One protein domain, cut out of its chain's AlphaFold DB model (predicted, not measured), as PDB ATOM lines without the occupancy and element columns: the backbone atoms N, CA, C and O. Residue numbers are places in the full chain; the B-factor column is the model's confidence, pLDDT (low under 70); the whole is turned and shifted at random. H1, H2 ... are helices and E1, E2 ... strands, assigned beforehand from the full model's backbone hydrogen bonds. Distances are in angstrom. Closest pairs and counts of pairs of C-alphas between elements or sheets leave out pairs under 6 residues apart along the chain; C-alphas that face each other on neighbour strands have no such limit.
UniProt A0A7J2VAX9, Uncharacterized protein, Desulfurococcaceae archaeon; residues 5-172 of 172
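What this domain is: This is residues 5 to 172 of the 172 residues of an uncharacterized protein of Desulfurococcaceae archaeon (UniProt A0A7J2VAX9). Four helices, H6, H1, H5 and H4, form a row with neighbours side by side, H2 crosses H1 and H5, and a long hairpin of strands, E1 and E2, reaches away from one end of H5. The printed part has 168 residues with six named helices and two named strands, in the order H1 H2 H3 H4 H5 E1 E2 H6; the sheet E1 - E2 is antiparallel and the class is mixed, helices and strands. It is loose, radius of gyration of the C-alphas 19.2 A, spanning 57 by 45 by 31 A.

How they stand to each other: H1, residues 5 to 16, touches H2, residues 21 to 32, at a steep tilt of 47 degrees, closest C-alphas Val 12 and Gly 28, 4.4 A. H3, residues 36 to 39, touches no helix. H4, residues 50 to 67, with a kink of 31 degrees near residue 57, forms a helical hairpin with H5, residues 72 to 90, closest C-alphas Tyr 65 and Phe 72, 5.4 A. Residues 77 to 85 of H5 touch H1, closest C-alphas Ser 11 and Ile 81, 5.4 A. E1, residues 104 to 116, and E2, residues 119 to 131, form a hairpin; N 110 and O 125 are 2.9 A apart. Residues 149 to 157 of H6, residues 148 to 170, touch H1, closest C-alphas Ala 6 and Gly 150, 4.0 A. Every O i to N i+4 pair is within hydrogen-bond range in H1, H5 and H6, against 4 of 8 in H2 and 12 of 14 in H4; H3 is too short for such a pair.

Where its parts are: H1 begins at C-alpha 5 (150.469, 116.512, 132.166). E1 measures 39.0 A, E2 38.9 A, H6 33.4 A; H6 ends at C-alpha 170 (177.651, 109.393, 142.919).

The domain as a whole: The C-alphas of Arg 67 and Ala 117, the two farthest apart, are 66.6 A apart. The printed part has no cut. The links H5 to E1 and E2 to H6 are long. Residues 171 to 172 are under 70 in pLDDT.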
ATOM      1  N   LEU A   5     149.044 116.514 131.835       94.25
ATOM      2  CA  LEU A   5     150.469 116.512 132.166       94.25
ATOM      3  C   LEU A   5     150.727 116.924 133.627       94.25
ATOM      4  O   LEU A   5     151.577 116.313 134.278       94.25
ATOM      5  N   ALA A   6     149.986 117.893 134.165       93.88
ATOM      6  CA  ALA A   6     150.053 118.266 135.578       93.88
ATOM      7  C   ALA A   6     149.697 117.076 136.486       93.88
ATOM      8  O   ALA A   6     150.466 116.747 137.391       93.88
ATOM      9  N   HIS A   7     148.586 116.387 136.203       94.44
ATOM     10  CA  HIS A   7     148.165 115.203 136.955       94.44
ATOM     11  C   HIS A   7     149.205 114.085 136.894       94.44
ATOM     12  O   HIS A   7     149.567 113.515 137.930       94.44
ATOM     13  N   TYR A   8     149.761 113.813 135.709       96.50
ATOM     14  CA  TYR A   8     150.825 112.825 135.552       96.50
ATOM     15  C   TYR A   8     152.069 113.197 136.370       96.50
ATOM     16  O   TYR A   8     152.554 112.393 137.167       96.50
ATOM     17  N   ALA A   9     152.571 114.424 136.217       96.50
ATOM     18  CA  ALA A   9     153.787 114.881 136.880       96.50
ATOM     19  C   ALA A   9     153.651 114.861 138.413       96.50
ATOM     20  O   ALA A   9     154.521 114.325 139.106       96.50
ATOM     21  N   SER A  10     152.528 115.347 138.953       95.31
ATOM     22  CA  SER A  10     152.225 115.262 140.387       95.31
ATOM     23  C   SER A  10     152.156 113.811 140.876       95.31
ATOM     24  O   SER A  10     152.707 113.486 141.930       95.31
ATOM     25  N   SER A  11     151.552 112.916 140.093       96.69
ATOM     26  CA  SER A  11     151.458 111.486 140.416       96.69
ATOM     27  C   SER A  11     152.828 110.812 140.466       96.69
ATOM     28  O   SER A  11     153.110 110.038 141.383       96.69
ATOM     29  N   VAL A  12     153.711 111.140 139.518       97.19
ATOM     30  CA  VAL A  12     155.094 110.648 139.493       97.19
ATOM     31  C   VAL A  12     155.865 111.118 140.725       97.19
ATOM     32  O   VAL A  12     156.554 110.308 141.343       97.19
ATOM     33  N   LEU A  13     155.734 112.391 141.120       95.38
ATOM     34  CA  LEU A  13     156.390 112.916 142.322       95.38
ATOM     35  C   LEU A  13     155.963 112.158 143.584       95.38
ATOM     36  O   LEU A  13     156.815 111.752 144.373       95.38
ATOM     37  N   VAL A  14     154.661 111.907 143.748       95.19
ATOM     38  CA  VAL A  14     154.142 111.128 144.881       95.19
ATOM     39  C   VAL A  14     154.636 109.685 144.836       95.19
ATOM     40  O   VAL A  14     155.111 109.166 145.848       95.19
ATOM     41  N   ALA A  15     154.582 109.034 143.670       95.88
ATOM     42  CA  ALA A  15     155.078 107.669 143.510       95.88
ATOM     43  C   ALA A  15     156.564 107.568 143.881       95.88
ATOM     44  O   ALA A  15     156.987 106.636 144.575       95.88
ATOM     45  N   ARG A  16     157.359 108.562 143.469       94.38
ATOM     46  CA  ARG A  16     158.808 108.575 143.652       94.38
ATOM     47  C   ARG A  16     159.241 108.553 145.116       94.38
ATOM     48  O   ARG A  16     160.329 108.052 145.395       94.38
ATOM     49  N   VAL A  17     158.401 109.003 146.049       91.94
ATOM     50  CA  VAL A  17     158.674 108.912 147.495       91.94
ATOM     51  C   VAL A  17     158.888 107.461 147.939       91.94
ATOM     52  O   VAL A  17     159.639 107.206 148.881       91.94
ATOM     53  N   ARG A  18     158.256 106.491 147.265       90.12
ATOM     54  CA  ARG A  18     158.243 105.091 147.711       90.12
ATOM     55  C   ARG A  18     158.939 104.112 146.779       90.12
ATOM     56  O   ARG A  18     159.449 103.100 147.272       90.12
ATOM     57  N   VAL A  19     158.928 104.385 145.479       91.69
ATOM     58  CA  VAL A  19     159.492 103.514 144.441       91.69
ATOM     59  C   VAL A  19     160.619 104.214 143.682       91.69
ATOM     60  O   VAL A  19     160.787 105.430 143.769       91.69
ATOM     61  N   ASP A  20     161.424 103.447 142.953       92.12
ATOM     62  CA  ASP A  20     162.454 103.992 142.074       92.12
ATOM     63  C   ASP A  20     161.844 104.759 140.891       92.12
ATOM     64  O   ASP A  20     160.653 104.670 140.598       92.12
ATOM     65  N   THR A  21     162.678 105.523 140.187       93.25
ATOM     66  CA  THR A  21     162.227 106.419 139.115       93.25
ATOM     67  C   THR A  21     161.499 105.681 137.992       93.25
ATOM     68  O   THR A  21     160.493 106.181 137.500       93.25
ATOM     69  N   ARG A  22     161.952 104.480 137.601       92.69
ATOM     70  CA  ARG A  22     161.320 103.730 136.503       92.69
ATOM     71  C   ARG A  22     159.909 103.300 136.881       92.69
ATOM     72  O   ARG A  22     158.977 103.519 136.113       92.69
ATOM     73  N   ILE A  23     159.744 102.739 138.076       93.75
ATOM     74  CA  ILE A  23     158.430 102.329 138.566       93.75
ATOM     75  C   ILE A  23     157.552 103.559 138.846       93.75
ATOM     76  O   ILE A  23     156.365 103.520 138.543       93.75
ATOM     77  N   ALA A  24     158.109 104.668 139.345       95.50
ATOM     78  CA  ALA A  24     157.360 105.907 139.579       95.50
ATOM     79  C   ALA A  24     156.734 106.459 138.291       95.50
ATOM     80  O   ALA A  24     155.564 106.831 138.293       95.50
ATOM     81  N   LEU A  25     157.489 106.460 137.187       95.62
ATOM     82  CA  LEU A  25     157.004 106.890 135.873       95.62
ATOM     83  C   LEU A  25     155.850 106.016 135.361       95.62
ATOM     84  O   LEU A  25     154.912 106.538 134.763       95.62
ATOM     85  N   LEU A  26     155.894 104.706 135.621       95.75
ATOM     86  CA  LEU A  26     154.822 103.778 135.246       95.75
ATOM     87  C   LEU A  26     153.590 103.935 136.142       95.75
ATOM     88  O   LEU A  26     152.475 104.052 135.641       95.75
ATOM     89  N   ILE A  27     153.778 103.974 137.464       95.25
ATOM     90  CA  ILE A  27     152.682 104.156 138.425       95.25
ATOM     91  C   ILE A  27     152.024 105.523 138.242       95.25
ATOM     92  O   ILE A  27     150.818 105.630 138.420       95.25
ATOM     93  N   GLY A  28     152.771 106.559 137.852       95.00
ATOM     94  CA  GLY A  28     152.219 107.887 137.593       95.00
ATOM     95  C   GLY A  28     151.054 107.881 136.596       95.00
ATOM     96  O   GLY A  28     150.133 108.677 136.742       95.00
ATOM     97  N   LEU A  29     151.029 106.934 135.646       95.31
ATOM     98  CA  LEU A  29     149.926 106.770 134.690       95.31
ATOM     99  C   LEU A  29     148.604 106.389 135.366       95.31
ATOM    100  O   LEU A  29     147.539 106.706 134.853       95.31
ATOM    101  N   VAL A  30     148.660 105.740 136.532       94.25
ATOM    102  CA  VAL A  30     147.474 105.398 137.329       94.25
ATOM    103  C   VAL A  30     146.737 106.658 137.786       94.25
ATOM    104  O   VAL A  30     145.514 106.642 137.894       94.25
ATOM    105  N   GLY A  31     147.462 107.761 137.991       92.81
ATOM    106  CA  GLY A  31     146.864 109.058 138.297       92.81
ATOM    107  C   GLY A  31     145.987 109.604 137.180       92.81
ATOM    108  O   GLY A  31     145.128 110.414 137.462       92.81
ATOM    109  N   LEU A  32     146.136 109.121 135.944       94.12
ATOM    110  CA  LEU A  32     145.335 109.555 134.795       94.12
ATOM    111  C   LEU A  32     144.063 108.724 134.594       94.12
ATOM    112  O   LEU A  32     143.282 109.007 133.692       94.12
ATOM    113  N   ILE A  33     143.856 107.676 135.400       93.88
ATOM    114  CA  ILE A  33     142.668 106.818 135.292       93.88
ATOM    115  C   ILE A  33     141.357 107.596 135.474       93.88
ATOM    116  O   ILE A  33     140.438 107.317 134.698       93.88
ATOM    117  N   PRO A  34     141.220 108.536 136.436       92.62
ATOM    118  CA  PRO A  34     139.976 109.284 136.598       92.62
ATOM    119  C   PRO A  34     139.539 109.979 135.302       92.62
ATOM    120  O   PRO A  34     138.369 109.859 134.935       92.62
ATOM    121  N   ASP A  35     140.497 110.580 134.586       91.81
ATOM    122  CA  ASP A  35     140.317 111.357 133.348       91.81
ATOM    123  C   ASP A  35     140.019 110.509 132.099       91.81
ATOM    124  O   ASP A  35     139.749 111.053 131.026       91.81
ATOM    125  N   ILE A  36     140.035 109.173 132.185       90.31
ATOM    126  CA  ILE A  36     139.626 108.316 131.056       90.31
ATOM    127  C   ILE A  36     138.162 108.599 130.666       90.31
ATOM    128  O   ILE A  36     137.782 108.425 129.505       90.31
ATOM    129  N   ASP A  37     137.347 109.088 131.602       88.31
ATOM    130  CA  ASP A  37     135.974 109.527 131.347       88.31
ATOM    131  C   ASP A  37     135.888 110.674 130.313       88.31
ATOM    132  O   ASP A  37     134.985 110.686 129.467       88.31
ATOM    133  N   ALA A  38     136.890 111.556 130.259       87.69
ATOM    134  CA  ALA A  38     136.986 112.632 129.279       87.69
ATOM    135  C   ALA A  38     137.065 112.091 127.841       87.69
ATOM    136  O   ALA A  38     136.466 112.669 126.931       87.69
ATOM    137  N   LEU A  39     137.700 110.929 127.627       87.88
ATOM    138  CA  LEU A  39     137.733 110.251 126.320       87.88
ATOM    139  C   LEU A  39     136.348 109.742 125.895       87.88
ATOM    140  O   LEU A  39     136.047 109.646 124.703       87.88
ATOM    141  N   LEU A  40     135.468 109.464 126.860       88.25
ATOM    142  CA  LEU A  40     134.066 109.129 126.608       88.25
ATOM    143  C   LEU A  40     133.208 110.373 126.322       88.25
ATOM    144  O   LEU A  40     132.036 110.235 125.944       88.25
ATOM    145  N   ARG A  41     133.811 111.570 126.400       88.00
ATOM    146  CA  ARG A  41     133.173 112.893 126.352       88.00
ATOM    147  C   ARG A  41     132.262 113.151 127.551       88.00
ATOM    148  O   ARG A  41     131.265 113.854 127.426       88.00
ATOM    149  N   ILE A  42     132.586 112.556 128.696       87.44
ATOM    150  CA  ILE A  42     131.931 112.821 129.976       87.44
ATOM    151  C   ILE A  42     133.049 113.199 130.942       87.44
ATOM    152  O   ILE A  42     133.681 112.329 131.523       87.44
ATOM    153  N   HIS A  43     133.355 114.486 131.057       82.94
ATOM    154  CA  HIS A  43     134.426 114.930 131.943       82.94
ATOM    155  C   HIS A  43     133.900 115.044 133.378       82.94
ATOM    156  O   HIS A  43     132.846 115.641 133.600       82.94
ATOM    157  N   ARG A  44     134.638 114.481 134.345       84.56
ATOM    158  CA  ARG A  44     134.304 114.492 135.782       84.56
ATOM    159  C   ARG A  44     133.020 113.732 136.105       84.56
ATOM    160  O   ARG A  44     132.089 114.249 136.721       84.56
ATOM    161  N   TRP A  45     132.997 112.476 135.672       88.38
ATOM    162  CA  TRP A  45     131.940 111.501 135.904       88.38
ATOM    163  C   TRP A  45     132.053 110.840 137.295       88.38
ATOM    164  O   TRP A  45     132.657 111.371 138.226       88.38
ATOM    165  N   ILE A  46     131.478 109.645 137.459       91.25
ATOM    166  CA  ILE A  46     131.523 108.855 138.699       91.25
ATOM    167  C   ILE A  46     132.941 108.414 139.095       91.25
ATOM    168  O   ILE A  46     133.168 108.087 140.258       91.25
ATOM    169  N   THR A  47     133.899 108.428 138.163       93.06
ATOM    170  CA  THR A  47     135.324 108.144 138.424       93.06
ATOM    171  C   THR A  47     135.954 109.176 139.360       93.06
ATOM    172  O   THR A  47     136.919 108.860 140.056       93.06
ATOM    173  N   HIS A  48     135.367 110.370 139.440       95.06
ATOM    174  CA  HIS A  48     135.804 111.463 140.298       95.06
ATOM    175  C   HIS A  48     135.091 111.487 141.660       95.06
ATOM    176  O   HIS A  48     135.197 112.468 142.391       95.06
ATOM    177  N   SER A  49     134.382 110.412 142.029       96.88
ATOM    178  CA  SER A  49     133.783 110.255 143.356       96.88
ATOM    179  C   SER A  49     134.722 109.531 144.317       96.88
ATOM    180  O   SER A  49     134.973 108.332 144.183       96.88
ATOM    181  N   LEU A  50     135.164 110.231 145.363       96.25
ATOM    182  CA  LEU A  50     135.938 109.627 146.446       96.25
ATOM    183  C   LEU A  50     135.108 108.605 147.228       96.25
ATOM    184  O   LEU A  50     135.662 107.629 147.720       96.25
ATOM    185  N   VAL A  51     133.789 108.790 147.317       96.75
ATOM    186  CA  VAL A  51     132.885 107.843 147.991       96.75
ATOM    187  C   VAL A  51     132.900 106.493 147.273       96.75
ATOM    188  O   VAL A  51     133.097 105.457 147.909       96.75
ATOM    189  N   LEU A  52     132.746 106.497 145.946       96.00
ATOM    190  CA  LEU A  52     132.760 105.270 145.143       96.00
ATOM    191  C   LEU A  52     134.158 104.650 145.084       96.00
ATOM    192  O   LEU A  52     134.299 103.434 145.218       96.00
ATOM    193  N   VAL A  53     135.194 105.481 144.957       95.44
ATOM    194  CA  VAL A  53     136.588 105.025 145.012       95.44
ATOM    195  C   VAL A  53     136.877 104.365 146.355       95.44
ATOM    196  O   VAL A  53     137.409 103.262 146.371       95.44
ATOM    197  N   ALA A  54     136.487 104.966 147.480       95.00
ATOM    198  CA  ALA A  54     136.683 104.383 148.803       95.00
ATOM    199  C   ALA A  54     135.915 103.068 148.966       95.00
ATOM    200  O   ALA A  54     136.472 102.110 149.508       95.00
ATOM    201  N   LEU A  55     134.683 102.987 148.456       96.38
ATOM    202  CA  LEU A  55     133.866 101.776 148.514       96.38
ATOM    203  C   LEU A  55     134.546 100.587 147.815       96.38
ATOM    204  O   LEU A  55     134.493  99.468 148.321       96.38
ATOM    205  N   ILE A  56     135.216 100.829 146.683       94.62
ATOM    206  CA  ILE A  56     135.887  99.785 145.892       94.62
ATOM    207  C   ILE A  56     137.328  99.552 146.366       94.62
ATOM    208  O   ILE A  56     137.760  98.413 146.538       94.62
ATOM    209  N   ALA A  57     138.098 100.614 146.587       94.75
ATOM    210  CA  ALA A  57     139.521 100.524 146.893       94.75
ATOM    211  C   ALA A  57     139.785 100.011 148.311       94.75
ATOM    212  O   ALA A  57     140.738  99.260 148.510       94.75
ATOM    213  N   THR A  58     138.946 100.353 149.294       94.25
ATOM    214  CA  THR A  58     139.128  99.906 150.686       94.25
ATOM    215  C   THR A  58     139.171  98.379 150.816       94.25
ATOM    216  O   THR A  58     140.168  97.872 151.341       94.25
ATOM    217  N   PRO A  59     138.185  97.601 150.319       96.12
ATOM    218  CA  PRO A  59     138.253  96.144 150.414       96.12
ATOM    219  C   PRO A  59     139.439  95.560 149.638       96.12
ATOM    220  O   PRO A  59     140.049  94.598 150.105       96.12
ATOM    221  N   LEU A  60     139.825  96.154 148.503       94.75
ATOM    222  CA  LEU A  60     141.002  95.718 147.743       94.75
ATOM    223  C   LEU A  60     142.299  95.926 148.532       94.75
ATOM    224  O   LEU A  60     143.128  95.019 148.610       94.75
ATOM    225  N   VAL A  61     142.469  97.089 149.165       95.12
ATOM    226  CA  VAL A  61     143.638  97.391 150.001       95.12
ATOM    227  C   VAL A  61     143.684  96.473 151.227       95.12
ATOM    228  O   VAL A  61     144.754  95.957 151.557       95.12
ATOM    229  N   ILE A  62     142.538  96.205 151.866       95.19
ATOM    230  CA  ILE A  62     142.433  95.246 152.979       95.19
ATOM    231  C   ILE A  62     142.833  93.838 152.520       95.19
ATOM    232  O   ILE A  62     143.625  93.172 153.186       95.19
ATOM    233  N   LEU A  63     142.347  93.396 151.357       95.62
ATOM    234  CA  LEU A  63     142.693  92.092 150.798       95.62
ATOM    235  C   LEU A  63     144.195  91.976 150.513       95.62
ATOM    236  O   LEU A  63     144.804  90.962 150.859       95.62
ATOM    237  N   VAL A  64     144.808  93.009 149.924       95.44
ATOM    238  CA  VAL A  64     146.264  93.065 149.702       95.44
ATOM    239  C   VAL A  64     147.007  92.980 151.030       95.44
ATOM    240  O   VAL A  64     147.958  92.210 151.153       95.44
ATOM    241  N   TYR A  65     146.556  93.721 152.043       94.62
ATOM    242  CA  TYR A  65     147.150  93.682 153.375       94.62
ATOM    243  C   TYR A  65     147.101  92.271 153.986       94.62
ATOM    244  O   TYR A  65     148.114  91.799 154.507       94.62
ATOM    245  N   TRP A  66     145.969  91.569 153.868       95.31
ATOM    246  CA  TRP A  66     145.797  90.204 154.383       95.31
ATOM    247  C   TRP A  66     146.574  89.144 153.597       95.31
ATOM    248  O   TRP A  66     147.096  88.207 154.195       95.31
ATOM    249  N   ARG A  67     146.684  89.280 152.270       91.50
ATOM    250  CA  ARG A  67     147.434  88.344 151.408       91.50
ATOM    251  C   ARG A  67     148.952  88.514 151.502       91.50
ATOM    252  O   ARG A  67     149.688  87.657 151.018       91.50
ATOM    253  N   GLY A  68     149.420  89.589 152.132       84.19
ATOM    254  CA  GLY A  68     150.824  89.805 152.452       84.19
ATOM    255  C   GLY A  68     151.234  91.266 152.303       84.19
ATOM    256  O   GLY A  68     150.952  91.930 151.309       84.19
ATOM    257  N   ARG A  69     152.009  91.768 153.268       87.81
ATOM    258  CA  ARG A  69     152.410  93.187 153.336       87.81
ATOM    259  C   ARG A  69     153.341  93.655 152.210       87.81
ATOM    260  O   ARG A  69     153.600  94.850 152.109       87.81
ATOM    261  N   ARG A  70     153.827  92.747 151.353       89.19
ATOM    262  CA  ARG A  70     154.781  93.052 150.271       89.19
ATOM    263  C   ARG A  70     154.271  94.140 149.322       89.19
ATOM    264  O   ARG A  70     155.042  95.023 148.964       89.19
ATOM    265  N   TYR A  71     152.992  94.092 148.945       90.25
ATOM    266  CA  TYR A  71     152.390  95.039 147.993       90.25
ATOM    267  C   TYR A  71     151.520  96.110 148.655       90.25
ATOM    268  O   TYR A  71     151.007  96.989 147.970       90.25
ATOM    269  N   PHE A  72     151.380  96.083 149.982       93.31
ATOM    270  CA  PHE A  72     150.527  97.024 150.708       93.31
ATOM    271  C   PHE A  72     150.955  98.481 150.498       93.31
ATOM    272  O   PHE A  72     150.124  99.336 150.209       93.31
ATOM    273  N   GLY A  73     152.264  98.755 150.561       92.06
ATOM    274  CA  GLY A  73     152.790 100.098 150.309       92.06
ATOM    275  C   GLY A  73     152.489 100.593 148.892       92.06
ATOM    276  O   GLY A  73     152.103 101.741 148.722       92.06
ATOM    277  N   LEU A  74     152.597  99.712 147.893       92.69
ATOM    278  CA  LEU A  74     152.281 100.034 146.502       92.69
ATOM    279  C   LEU A  74     150.784 100.318 146.308       92.69
ATOM    280  O   LEU A  74     150.426 101.295 145.657       92.69
ATOM    281  N   ALA A  75     149.916  99.497 146.906       94.00
ATOM    282  CA  ALA A  75     148.469  99.698 146.860       94.00
ATOM    283  C   ALA A  75     148.062 101.042 147.490       94.00
ATOM    284  O   ALA A  75     147.243 101.764 146.926       94.00
ATOM    285  N   LEU A  76     148.686 101.416 148.614       94.25
ATOM    286  CA  LEU A  76     148.456 102.713 149.249       94.25
ATOM    287  C   LEU A  76     148.954 103.876 148.380       94.25
ATOM    288  O   LEU A  76     148.264 104.883 148.269       94.25
ATOM    289  N   THR A  77     150.116 103.738 147.731       94.50
ATOM    290  CA  THR A  77     150.628 104.744 146.785       94.50
ATOM    291  C   THR A  77     149.671 104.956 145.612       94.50
ATOM    292  O   THR A  77     149.397 106.099 145.264       94.50
ATOM    293  N   ILE A  78     149.120 103.882 145.041       95.06
ATOM    294  CA  ILE A  78     148.119 103.956 143.965       95.06
ATOM    295  C   ILE A  78     146.863 104.702 144.433       95.06
ATOM    296  O   ILE A  78     146.413 105.626 143.758       95.06
ATOM    297  N   LEU A  79     146.327 104.344 145.604       95.50
ATOM    298  CA  LEU A  79     145.153 105.012 146.167       95.50
ATOM    299  C   LEU A  79     145.421 106.496 146.446       95.50
ATOM    300  O   LEU A  79     144.566 107.338 146.173       95.50
ATOM    301  N   LEU A  80     146.604 106.825 146.967       95.31
ATOM    302  CA  LEU A  80     147.003 108.202 147.236       95.31
ATOM    303  C   LEU A  80     147.089 109.021 145.947       95.31
ATOM    304  O   LEU A  80     146.591 110.137 145.917       95.31
ATOM    305  N   ILE A  81     147.684 108.464 144.893       96.38
ATOM    306  CA  ILE A  81     147.794 109.112 143.582       96.38
ATOM    307  C   ILE A  81     146.411 109.384 142.989       96.38
ATOM    308  O   ILE A  81     146.126 110.511 142.595       96.38
ATOM    309  N   TYR A  82     145.528 108.382 143.003       95.94
ATOM    310  CA  TYR A  82     144.152 108.543 142.536       95.94
ATOM    311  C   TYR A  82     143.411 109.608 143.358       95.94
ATOM    312  O   TYR A  82     142.745 110.481 142.816       95.94
ATOM    313  N   THR A  83     143.549 109.576 144.685       95.38
ATOM    314  CA  THR A  83     142.900 110.554 145.572       95.38
ATOM    315  C   THR A  83     143.443 111.962 145.340       95.38
ATOM    316  O   THR A  83     142.672 112.918 145.325       95.38
ATOM    317  N   LEU A  84     144.755 112.103 145.131       94.69
ATOM    318  CA  LEU A  84     145.382 113.386 144.841       94.69
ATOM    319  C   LEU A  84     144.816 113.996 143.558       94.69
ATOM    320  O   LEU A  84     144.524 115.186 143.566       94.69
ATOM    321  N   HIS A  85     144.608 113.198 142.507       95.12
ATOM    322  CA  HIS A  85     143.941 113.651 141.280       95.12
ATOM    323  C   HIS A  85     142.590 114.309 141.583       95.12
ATOM    324  O   HIS A  85     142.391 115.487 141.303       95.12
ATOM    325  N   LEU A  86     141.701 113.583 142.268       95.38
ATOM    326  CA  LEU A  86     140.371 114.081 142.640       95.38
ATOM    327  C   LEU A  86     140.443 115.365 143.480       95.38
ATOM    328  O   LEU A  86     139.625 116.269 143.309       95.38
ATOM    329  N   LEU A  87     141.413 115.456 144.395       94.25
ATOM    330  CA  LEU A  87     141.613 116.650 145.216       94.25
ATOM    331  C   LEU A  87     142.091 117.847 144.389       94.25
ATOM    332  O   LEU A  87     141.607 118.956 144.611       94.25
ATOM    333  N   LEU A  88     143.008 117.646 143.440       93.38
ATOM    334  CA  LEU A  88     143.479 118.702 142.539       93.38
ATOM    335  C   LEU A  88     142.343 119.233 141.655       93.38
ATOM    336  O   LEU A  88     142.234 120.445 141.436       93.38
ATOM    337  N   ASP A  89     141.447 118.354 141.215       93.94
ATOM    338  CA  ASP A  89     140.307 118.727 140.385       93.94
ATOM    339  C   ASP A  89     139.297 119.638 141.090       93.94
ATOM    340  O   ASP A  89     138.774 120.575 140.468       93.94
ATOM    341  N   ILE A  90     139.098 119.465 142.403       95.31
ATOM    342  CA  ILE A  90     138.248 120.356 143.214       95.31
ATOM    343  C   ILE A  90     138.740 121.796 143.171       95.31
ATOM    344  O   ILE A  90     137.925 122.713 143.255       95.31
ATOM    345  N   PHE A  91     140.046 122.032 143.040       93.31
ATOM    346  CA  PHE A  91     140.587 123.392 142.999       93.31
ATOM    347  C   PHE A  91     140.452 124.053 141.629       93.31
ATOM    348  O   PHE A  91     140.739 125.241 141.473       93.31
ATOM    349  N   THR A  92     140.011 123.310 140.617       90.19
ATOM    350  CA  THR A  92     140.054 123.779 139.227       90.19
ATOM    351  C   THR A  92     138.744 123.714 138.484       90.19
ATOM    352  O   THR A  92     138.619 124.336 137.432       90.19
ATOM    353  N   GLY A  93     137.751 123.066 139.076       91.88
ATOM    354  CA  GLY A  93     136.361 123.206 138.689       91.88
ATOM    355  C   GLY A  93     135.449 122.345 139.562       91.88
ATOM    356  O   GLY A  93     135.934 121.621 140.437       91.88
ATOM    357  N   PRO A  94     134.136 122.370 139.292       94.12
ATOM    358  CA  PRO A  94     133.180 121.490 139.953       94.12
ATOM    359  C   PRO A  94     133.580 120.024 139.782       94.12
ATOM    360  O   PRO A  94     133.795 119.567 138.661       94.12
ATOM    361  N   THR A  95     133.695 119.306 140.896       95.75
ATOM    362  CA  THR A  95     134.094 117.894 140.921       95.75
ATOM    363  C   THR A  95     133.139 117.115 141.825       95.75
ATOM    364  O   THR A  95     132.947 117.522 142.977       95.75
ATOM    365  N   PRO A  96     132.529 116.010 141.360       96.50
ATOM    366  CA  PRO A  96     131.549 115.232 142.121       96.50
ATOM    367  C   PRO A  96     132.208 114.341 143.191       96.50
ATOM    368  O   PRO A  96     131.895 113.155 143.302       96.50
ATOM    369  N   ILE A  97     133.109 114.896 144.010       97.06
ATOM    370  CA  ILE A  97     133.931 114.119 144.953       97.06
ATOM    371  C   ILE A  97     133.100 113.342 145.982       97.06
ATOM    372  O   ILE A  97     133.508 112.271 146.428       97.06
ATOM    373  N   LEU A  98     131.919 113.853 146.337       96.94
ATOM    374  CA  LEU A  98     131.013 113.228 147.300       96.94
ATOM    375  C   LEU A  98     129.857 112.461 146.644       96.94
ATOM    376  O   LEU A  98     129.002 111.949 147.359       96.94
ATOM    377  N   TYR A  99     129.791 112.364 145.313       96.38
ATOM    378  CA  TYR A  99     128.680 111.692 144.632       96.38
ATOM    379  C   TYR A  99     128.553 110.218 145.068       96.38
ATOM    380  O   TYR A  99     129.571 109.533 145.155       96.38
ATOM    381  N   PRO A 100     127.342 109.674 145.304       95.75
ATOM    382  CA  PRO A 100     126.019 110.283 145.114       95.75
ATOM    383  C   PRO A 100     125.464 111.022 146.344       95.75
ATOM    384  O   PRO A 100     124.276 111.315 146.392       95.75
ATOM    385  N   LEU A 101     126.286 111.297 147.360       96.94
ATOM    386  CA  LEU A 101     125.834 111.843 148.643       96.94
ATOM    387  C   LEU A 101     125.601 113.359 148.618       96.94
ATOM    388  O   LEU A 101     124.824 113.861 149.427       96.94
ATOM    389  N   ALA A 102     126.282 114.091 147.732       96.38
ATOM    390  CA  ALA A 102     126.163 115.542 147.621       96.38
ATOM    391  C   ALA A 102     126.484 116.051 146.207       96.38
ATOM    392  O   ALA A 102     126.980 115.308 145.354       96.38
ATOM    393  N   ASP A 103     126.212 117.340 146.002       97.25
ATOM    394  CA  ASP A 103     126.548 118.081 144.790       97.25
ATOM    395  C   ASP A 103     128.069 118.169 144.558       97.25
ATOM    396  O   ASP A 103     128.881 117.986 145.470       97.25
ATOM    397  N   SER A 104     128.463 118.480 143.321       96.88
ATOM    398  CA  SER A 104     129.859 118.720 142.957       96.88
ATOM    399  C   SER A 104     130.416 119.929 143.693       96.88
ATOM    400  O   SER A 104     129.756 120.963 143.783       96.88
ATOM    401  N   ILE A 105     131.656 119.823 144.164       97.06
ATOM    402  CA  ILE A 105     132.338 120.857 144.945       97.06
ATOM    403  C   ILE A 105     133.396 121.536 144.076       97.06
ATOM    404  O   ILE A 105     134.133 120.868 143.350       97.06
ATOM    405  N   TRP A 106     133.493 122.860 144.180       96.38
ATOM    406  CA  TRP A 106     134.580 123.659 143.622       96.38
ATOM    407  C   TRP A 106     135.134 124.604 144.684       96.38
ATOM    408  O   TRP A 106     134.419 125.478 145.178       96.38
ATOM    409  N   VAL A 107     136.414 124.453 145.016       96.50
ATOM    410  CA  VAL A 107     137.111 125.330 145.958       96.50
ATOM    411  C   VAL A 107     137.980 126.318 145.189       96.50
ATOM    412  O   VAL A 107     138.795 125.938 144.354       96.50
ATOM    413  N   ARG A 108     137.830 127.605 145.492       94.81
ATOM    414  CA  ARG A 108     138.663 128.684 144.961       94.81
ATOM    415  C   ARG A 108     139.405 129.342 146.107       94.81
ATOM    416  O   ARG A 108     138.783 129.791 147.064       94.81
ATOM    417  N   ILE A 109     140.722 129.412 145.985       93.69
ATOM    418  CA  ILE A 109     141.596 130.124 146.914       93.69
ATOM    419  C   ILE A 109     142.191 131.300 146.145       93.69
ATOM    420  O   ILE A 109     142.717 131.113 145.048       93.69
ATOM    421  N   GLN A 110     142.082 132.504 146.691       93.69
ATOM    422  CA  GLN A 110     142.648 133.713 146.101       93.69
ATOM    423  C   GLN A 110     143.395 134.501 147.171       93.69
ATOM    424  O   GLN A 110     143.029 134.490 148.345       93.69
ATOM    425  N   VAL A 111     144.449 135.196 146.764       93.56
ATOM    426  CA  VAL A 111     145.176 136.134 147.619       93.56
ATOM    427  C   VAL A 111     145.337 137.415 146.822       93.56
ATOM    428  O   VAL A 111     146.121 137.468 145.879       93.56
ATOM    429  N   ASN A 112     144.562 138.435 147.179       93.00
ATOM    430  CA  ASN A 112     144.617 139.733 146.521       93.00
ATOM    431  C   ASN A 112     145.568 140.647 147.290       93.00
ATOM    432  O   ASN A 112     145.482 140.747 148.511       93.00
ATOM    433  N   GLY A 113     146.478 141.307 146.580       93.00
ATOM    434  CA  GLY A 113     147.441 142.236 147.158       93.00
ATOM    435  C   GLY A 113     147.286 143.627 146.559       93.00
ATOM    436  O   GLY A 113     147.094 143.752 145.353       93.00
ATOM    437  N   ALA A 114     147.403 144.665 147.378       93.12
ATOM    438  CA  ALA A 114     147.519 146.043 146.919       93.12
ATOM    439  C   ALA A 114     148.745 146.683 147.570       93.12
ATOM    440  O   ALA A 114     148.883 146.665 148.792       93.12
ATOM    441  N   SER A 115     149.634 147.242 146.751       95.69
ATOM    442  CA  SER A 115     150.737 148.080 147.224       95.69
ATOM    443  C   SER A 115     150.367 149.535 146.986       95.69
ATOM    444  O   SER A 115     150.030 149.924 145.868       95.69
ATOM    445  N   THR A 116     150.389 150.329 148.047       92.19
ATOM    446  CA  THR A 116     150.054 151.753 148.032       92.19
ATOM    447  C   THR A 116     151.191 152.546 148.664       92.19
ATOM    448  O   THR A 116     152.036 151.983 149.361       92.19
ATOM    449  N   ALA A 117     151.200 153.869 148.480       93.00
ATOM    450  CA  ALA A 117     152.185 154.741 149.127       93.00
ATOM    451  C   ALA A 117     152.169 154.637 150.667       93.00
ATOM    452  O   ALA A 117     153.160 154.945 151.320       93.00
ATOM    453  N   THR A 118     151.051 154.192 151.246       92.06
ATOM    454  CA  THR A 118     150.843 154.068 152.693       92.06
ATOM    455  C   THR A 118     151.086 152.660 153.235       92.06
ATOM    456  O   THR A 118     151.014 152.463 154.445       92.06
ATOM    457  N   GLY A 119     151.365 151.673 152.377       93.62
ATOM    458  CA  GLY A 119     151.655 150.306 152.805       93.62
ATOM    459  C   GLY A 119     151.144 149.224 151.859       93.62
ATOM    460  O   GLY A 119     150.629 149.495 150.772       93.62
ATOM    461  N   ILE A 120     151.295 147.978 152.307       95.69
ATOM    462  CA  ILE A 120     150.918 146.767 151.575       95.69
ATOM    463  C   ILE A 120     149.703 146.135 152.262       95.69
ATOM    464  O   ILE A 120     149.737 145.852 153.457       95.69
ATOM    465  N   THR A 121     148.644 145.875 151.500       95.44
ATOM    466  CA  THR A 121     147.467 145.120 151.944       95.44
ATOM    467  C   THR A 121     147.456 143.758 151.269       95.44
ATOM    468  O   THR A 121     147.613 143.676 150.054       95.44
ATOM    469  N   VAL A 122     147.235 142.695 152.041       95.81
ATOM    470  CA  VAL A 122     147.071 141.322 151.544       95.81
ATOM    471  C   VAL A 122     145.747 140.779 152.069       95.81
ATOM    472  O   VAL A 122     145.531 140.733 153.276       95.81
ATOM    473  N   THR A 123     144.857 140.380 151.164       95.56
ATOM    474  CA  THR A 123     143.502 139.905 151.466       95.56
ATOM    475  C   THR A 123     143.320 138.489 150.916       95.56
ATOM    476  O   THR A 123     143.069 138.330 149.716       95.56
ATOM    477  N   PRO A 124     143.474 137.446 151.751       95.50
ATOM    478  CA  PRO A 124     143.166 136.080 151.355       95.50
ATOM    479  C   PRO A 124     141.648 135.853 151.317       95.50
ATOM    480  O   PRO A 124     140.912 136.364 152.160       95.50
ATOM    481  N   SER A 125     141.175 135.050 150.369       95.56
ATOM    482  CA  SER A 125     139.792 134.584 150.308       95.56
ATOM    483  C   SER A 125     139.722 133.110 149.911       95.56
ATOM    484  O   SER A 125     140.508 132.611 149.103       95.56
ATOM    485  N   ILE A 126     138.768 132.400 150.514       96.19
ATOM    486  CA  ILE A 126     138.430 131.017 150.180       96.19
ATOM    487  C   ILE A 126     136.937 130.988 149.878       96.19
ATOM    488  O   ILE A 126     136.124 131.446 150.679       96.19
ATOM    489  N   THR A 127     136.567 130.465 148.717       96.69
ATOM    490  CA  THR A 127     135.174 130.321 148.292       96.69
ATOM    491  C   THR A 127     134.914 128.872 147.929       96.69
ATOM    492  O   THR A 127     135.683 128.272 147.181       96.69
ATOM    493  N   VAL A 128     133.818 128.318 148.441       97.12
ATOM    494  CA  VAL A 128     133.344 126.978 148.092       97.12
ATOM    495  C   VAL A 128     132.024 127.129 147.353       97.12
ATOM    496  O   VAL A 128     131.080 127.705 147.890       97.12
ATOM    497  N   ALA A 129     131.970 126.645 146.117       96.75
ATOM    498  CA  ALA A 129     130.758 126.604 145.311       96.75
ATOM    499  C   ALA A 129     130.290 125.156 145.146       96.75
ATOM    500  O   ALA A 129     131.114 124.251 144.992       96.75
ATOM    501  N   THR A 130     128.974 124.954 145.149       96.88
ATOM    502  CA  THR A 130     128.346 123.661 144.869       96.88
ATOM    503  C   THR A 130     127.519 123.735 143.593       96.88
ATOM    504  O   THR A 130     126.830 124.724 143.344       96.88
ATOM    505  N   VAL A 131     127.604 122.698 142.761       94.88
ATOM    506  CA  VAL A 131     126.879 122.599 141.486       94.88
ATOM    507  C   VAL A 131     126.334 121.185 141.348       94.88
ATOM    508  O   VAL A 131     127.047 120.225 141.634       94.88
ATOM    509  N   LYS A 132     125.090 121.033 140.884       94.75
ATOM    510  CA  LYS A 132     124.539 119.703 140.599       94.75
ATOM    511  C   LYS A 132     125.447 118.956 139.609       94.75
ATOM    512  O   LYS A 132     125.823 119.554 138.599       94.75
ATOM    513  N   PRO A 133     125.795 117.684 139.864       91.75
ATOM    514  CA  PRO A 133     126.592 116.900 138.933       91.75
ATOM    515  C   PRO A 133     125.892 116.791 137.574       91.75
ATOM    516  O   PRO A 133     124.710 116.451 137.504       91.75
ATOM    517  N   ASP A 134     126.629 117.076 136.505       89.75
ATOM    518  CA  ASP A 134     126.168 116.959 135.124       89.75
ATOM    519  C   ASP A 134     127.015 115.899 134.417       89.75
ATOM    520  O   ASP A 134     128.200 116.099 134.170       89.75
ATOM    521  N   PHE A 135     126.391 114.764 134.114       90.56
ATOM    522  CA  PHE A 135     127.025 113.637 133.427       90.56
ATOM    523  C   PHE A 135     126.569 113.518 131.970       90.56
ATOM    524  O   PHE A 135     126.656 112.444 131.370       90.56
ATOM    525  N   THR A 136     126.033 114.601 131.404       90.94
ATOM    526  CA  THR A 136     125.679 114.640 129.988       90.94
ATOM    527  C   THR A 136     126.929 114.554 129.121       90.94
ATOM    528  O   THR A 136     128.008 115.040 129.461       90.94
ATOM    529  N   ARG A 137     126.785 113.892 127.973       90.62
ATOM    530  CA  ARG A 137     127.875 113.760 127.015       90.62
ATOM    531  C   ARG A 137     128.097 115.090 126.300       90.62
ATOM    532  O   ARG A 137     127.154 115.668 125.765       90.62
ATOM    533  N   ARG A 138     129.347 115.531 126.247       88.19
ATOM    534  CA  ARG A 138     129.781 116.757 125.574       88.19
ATOM    535  C   ARG A 138     129.995 116.518 124.079       88.19
ATOM    536  O   ARG A 138     130.237 115.390 123.637       88.19
ATOM    537  N   GLU A 139     129.902 117.581 123.284       89.38
ATOM    538  CA  GLU A 139     130.122 117.507 121.833       89.38
ATOM    539  C   GLU A 139     131.593 117.219 121.506       89.38
ATOM    540  O   GLU A 139     131.895 116.392 120.639       89.38
ATOM    541  N   THR A 140     132.499 117.824 122.275       87.44
ATOM    542  CA  THR A 140     133.954 117.690 122.165       87.44
ATOM    543  C   THR A 140     134.548 116.987 123.385       87.44
ATOM    544  O   THR A 140     133.921 116.900 124.440       87.44
ATOM    545  N   VAL A 141     135.776 116.483 123.248       84.44
ATOM    546  CA  VAL A 141     136.584 116.068 124.405       84.44
ATOM    547  C   VAL A 141     136.981 117.329 125.172       84.44
ATOM    548  O   VAL A 141     137.504 118.271 124.578       84.44
ATOM    549  N   GLU A 142     136.679 117.366 126.466       79.56
ATOM    550  CA  GLU A 142     137.002 118.490 127.347       79.56
ATOM    551  C   GLU A 142     138.351 118.275 128.045       79.56
ATOM    552  O   GLU A 142     138.779 117.142 128.255       79.56
ATOM    553  N   GLY A 143     138.993 119.381 128.431       80.12
ATOM    554  CA  GLY A 143     140.235 119.382 129.204       80.12
ATOM    555  C   GLY A 143     141.494 119.623 128.353       80.12
ATOM    556  O   GLY A 143     141.680 118.989 127.314       80.12
ATOM    557  N   PRO A 144     142.385 120.547 128.760       87.19
ATOM    558  CA  PRO A 144     143.668 120.729 128.090       87.19
ATOM    559  C   PRO A 144     144.593 119.528 128.346       87.19
ATOM    560  O   PRO A 144     144.681 119.030 129.467       87.19
ATOM    561  N   LEU A 145     145.341 119.100 127.324       88.62
ATOM    562  CA  LEU A 145     146.406 118.098 127.496       88.62
ATOM    563  C   LEU A 145     147.630 118.678 128.209       88.62
ATOM    564  O   LEU A 145     148.288 117.980 128.975       88.62
ATOM    565  N   VAL A 146     147.926 119.953 127.944       92.19
ATOM    566  CA  VAL A 146     149.038 120.705 128.527       92.19
ATOM    567  C   VAL A 146     148.593 122.155 128.720       92.19
ATOM    568  O   VAL A 146     148.069 122.772 127.793       92.19
ATOM    569  N   THR A 147     148.820 122.707 129.907       93.12
ATOM    570  CA  THR A 147     148.764 124.145 130.197       93.12
ATOM    571  C   THR A 147     150.142 124.633 130.622       93.12
ATOM    572  O   THR A 147     151.042 123.838 130.899       93.12
ATOM    573  N   GLU A 148     150.310 125.948 130.729       93.62
ATOM    574  CA  GLU A 148     151.527 126.550 131.277       93.62
ATOM    575  C   GLU A 148     151.853 126.004 132.675       93.62
ATOM    576  O   GLU A 148     152.992 125.630 132.949       93.62
ATOM    577  N   THR A 149     150.848 125.880 133.549       91.19
ATOM    578  CA  THR A 149     151.034 125.336 134.901       91.19
ATOM    579  C   THR A 149     151.491 123.879 134.863       91.19
ATOM    580  O   THR A 149     152.441 123.528 135.562       91.19
ATOM    581  N   GLY A 150     150.873 123.036 134.030       92.75
ATOM    582  CA  GLY A 150     151.291 121.641 133.883       92.75
ATOM    583  C   GLY A 150     152.685 121.493 133.287       92.75
ATOM    584  O   GLY A 150     153.476 120.694 133.786       92.75
ATOM    585  N   ALA A 151     153.038 122.319 132.299       95.31
ATOM    586  CA  ALA A 151     154.383 122.351 131.730       95.31
ATOM    587  C   ALA A 151     155.441 122.731 132.782       95.31
ATOM    588  O   ALA A 151     156.483 122.079 132.866       95.31
ATOM    589  N   ILE A 152     155.159 123.728 133.630       96.12
ATOM    590  CA  ILE A 152     156.044 124.120 134.737       96.12
ATOM    591  C   ILE A 152     156.201 122.968 135.740       96.12
ATOM    592  O   ILE A 152     157.327 122.617 136.091       96.12
ATOM    593  N   ILE A 153     155.100 122.342 136.174       94.88
ATOM    594  CA  ILE A 153     155.141 121.214 137.123       94.88
ATOM    595  C   ILE A 153     155.929 120.037 136.533       94.88
ATOM    596  O   ILE A 153     156.744 119.430 137.232       94.88
ATOM    597  N   ALA A 154     155.744 119.731 135.249       95.81
ATOM    598  CA  ALA A 154     156.483 118.676 134.564       95.81
ATOM    599  C   ALA A 154     157.982 118.980 134.466       95.81
ATOM    600  O   ALA A 154     158.797 118.102 134.750       95.81
ATOM    601  N   ALA A 155     158.358 120.218 134.133       97.38
ATOM    602  CA  ALA A 155     159.756 120.638 134.085       97.38
ATOM    603  C   ALA A 155     160.424 120.525 135.464       97.38
ATOM    604  O   ALA A 155     161.495 119.928 135.588       97.38
ATOM    605  N   VAL A 156     159.765 121.016 136.520       97.25
ATOM    606  CA  VAL A 156     160.244 120.887 137.905       97.25
ATOM    607  C   VAL A 156     160.380 119.416 138.300       97.25
ATOM    608  O   VAL A 156     161.401 119.015 138.859       97.25
ATOM    609  N   THR A 157     159.394 118.587 137.955       96.50
ATOM    610  CA  THR A 157     159.427 117.140 138.210       96.50
ATOM    611  C   THR A 157     160.620 116.482 137.522       96.50
ATOM    612  O   THR A 157     161.361 115.739 138.162       96.50
ATOM    613  N   ALA A 158     160.862 116.790 136.247       96.62
ATOM    614  CA  ALA A 158     162.002 116.265 135.504       96.62
ATOM    615  C   ALA A 158     163.339 116.655 136.155       96.62
ATOM    616  O   ALA A 158     164.200 115.795 136.338       96.62
ATOM    617  N   VAL A 159     163.493 117.916 136.576       96.88
ATOM    618  CA  VAL A 159     164.692 118.384 137.290       96.88
ATOM    619  C   VAL A 159     164.896 117.612 138.596       96.88
ATOM    620  O   VAL A 159     165.999 117.127 138.843       96.88
ATOM    621  N   ILE A 160     163.847 117.429 139.405       95.69
ATOM    622  CA  ILE A 160     163.920 116.663 140.661       95.69
ATOM    623  C   ILE A 160     164.375 115.221 140.398       95.69
ATOM    624  O   ILE A 160     165.270 114.721 141.082       95.69
ATOM    625  N   LEU A 161     163.795 114.555 139.396       94.75
ATOM    626  CA  LEU A 161     164.143 113.172 139.057       94.75
ATOM    627  C   LEU A 161     165.582 113.038 138.539       94.75
ATOM    628  O   LEU A 161     166.255 112.059 138.870       94.75
ATOM    629  N   LEU A 162     166.059 114.008 137.755       94.50
ATOM    630  CA  LEU A 162     167.438 114.043 137.265       94.50
ATOM    631  C   LEU A 162     168.437 114.260 138.405       94.50
ATOM    632  O   LEU A 162     169.430 113.540 138.488       94.50
ATOM    633  N   LEU A 163     168.167 115.209 139.306       92.88
ATOM    634  CA  LEU A 163     169.022 115.461 140.469       92.88
ATOM    635  C   LEU A 163     169.147 114.217 141.348       92.88
ATOM    636  O   LEU A 163     170.256 113.821 141.706       92.88
ATOM    637  N   ASP A 164     168.028 113.564 141.647       88.94
ATOM    638  CA  ASP A 164     168.020 112.334 142.436       88.94
ATOM    639  C   ASP A 164     168.782 111.189 141.741       88.94
ATOM    640  O   ASP A 164     169.518 110.451 142.399       88.94
ATOM    641  N   TYR A 165     168.690 111.078 140.410       88.81
ATOM    642  CA  TYR A 165     169.485 110.118 139.640       88.81
ATOM    643  C   TYR A 165     170.993 110.368 139.786       88.81
ATOM    644  O   TYR A 165     171.736 109.446 140.127       88.81
ATOM    645  N   PHE A 166     171.455 111.606 139.585       90.31
ATOM    646  CA  PHE A 166     172.880 111.938 139.673       90.31
ATOM    647  C   PHE A 166     173.436 111.831 141.096       90.31
ATOM    648  O   PHE A 166     174.561 111.366 141.279       90.31
ATOM    649  N   ILE A 167     172.656 112.210 142.114       89.56
ATOM    650  CA  ILE A 167     173.065 112.069 143.520       89.56
ATOM    651  C   ILE A 167     173.233 110.590 143.880       89.56
ATOM    652  O   ILE A 167     174.226 110.221 144.506       89.56
ATOM    653  N   LYS A 168     172.305 109.724 143.459       82.75
ATOM    654  CA  LYS A 168     172.416 108.280 143.706       82.75
ATOM    655  C   LYS A 168     173.578 107.644 142.955       82.75
ATOM    656  O   LYS A 168     174.279 106.839 143.551       82.75
ATOM    657  N   ALA A 169     173.807 108.033 141.701       73.56
ATOM    658  CA  ALA A 169     174.924 107.530 140.901       73.56
ATOM    659  C   ALA A 169     176.298 107.874 141.502       73.56
ATOM    660  O   ALA A 169     177.247 107.129 141.306       73.56
ATOM    661  N   LYS A 170     176.410 108.984 142.242       72.62
ATOM    662  CA  LYS A 170     177.651 109.393 142.919       72.62
ATOM    663  C   LYS A 170     177.925 108.625 144.223       72.62
ATOM    664  O   LYS A 170     179.063 108.591 144.675       72.62
ATOM    665  N   ASN A 171     176.890 108.056 144.840       65.25
ATOM    666  CA  ASN A 171     176.968 107.366 146.134       65.25
ATOM    667  C   ASN A 171     177.049 105.830 146.000       65.25
ATOM    668  O   ASN A 171     176.914 105.130 147.006       65.25
ATOM    669  N   GLN A 172     177.211 105.319 144.777       53.56
ATOM    670  CA  GLN A 172     177.461 103.912 144.446       53.56
ATOM    671  C   GLN A 172     178.890 103.757 143.932       53.56
ATOM    672  O   GLN A 172     179.473 102.687 144.205       53.56
TER     673      GLN A 172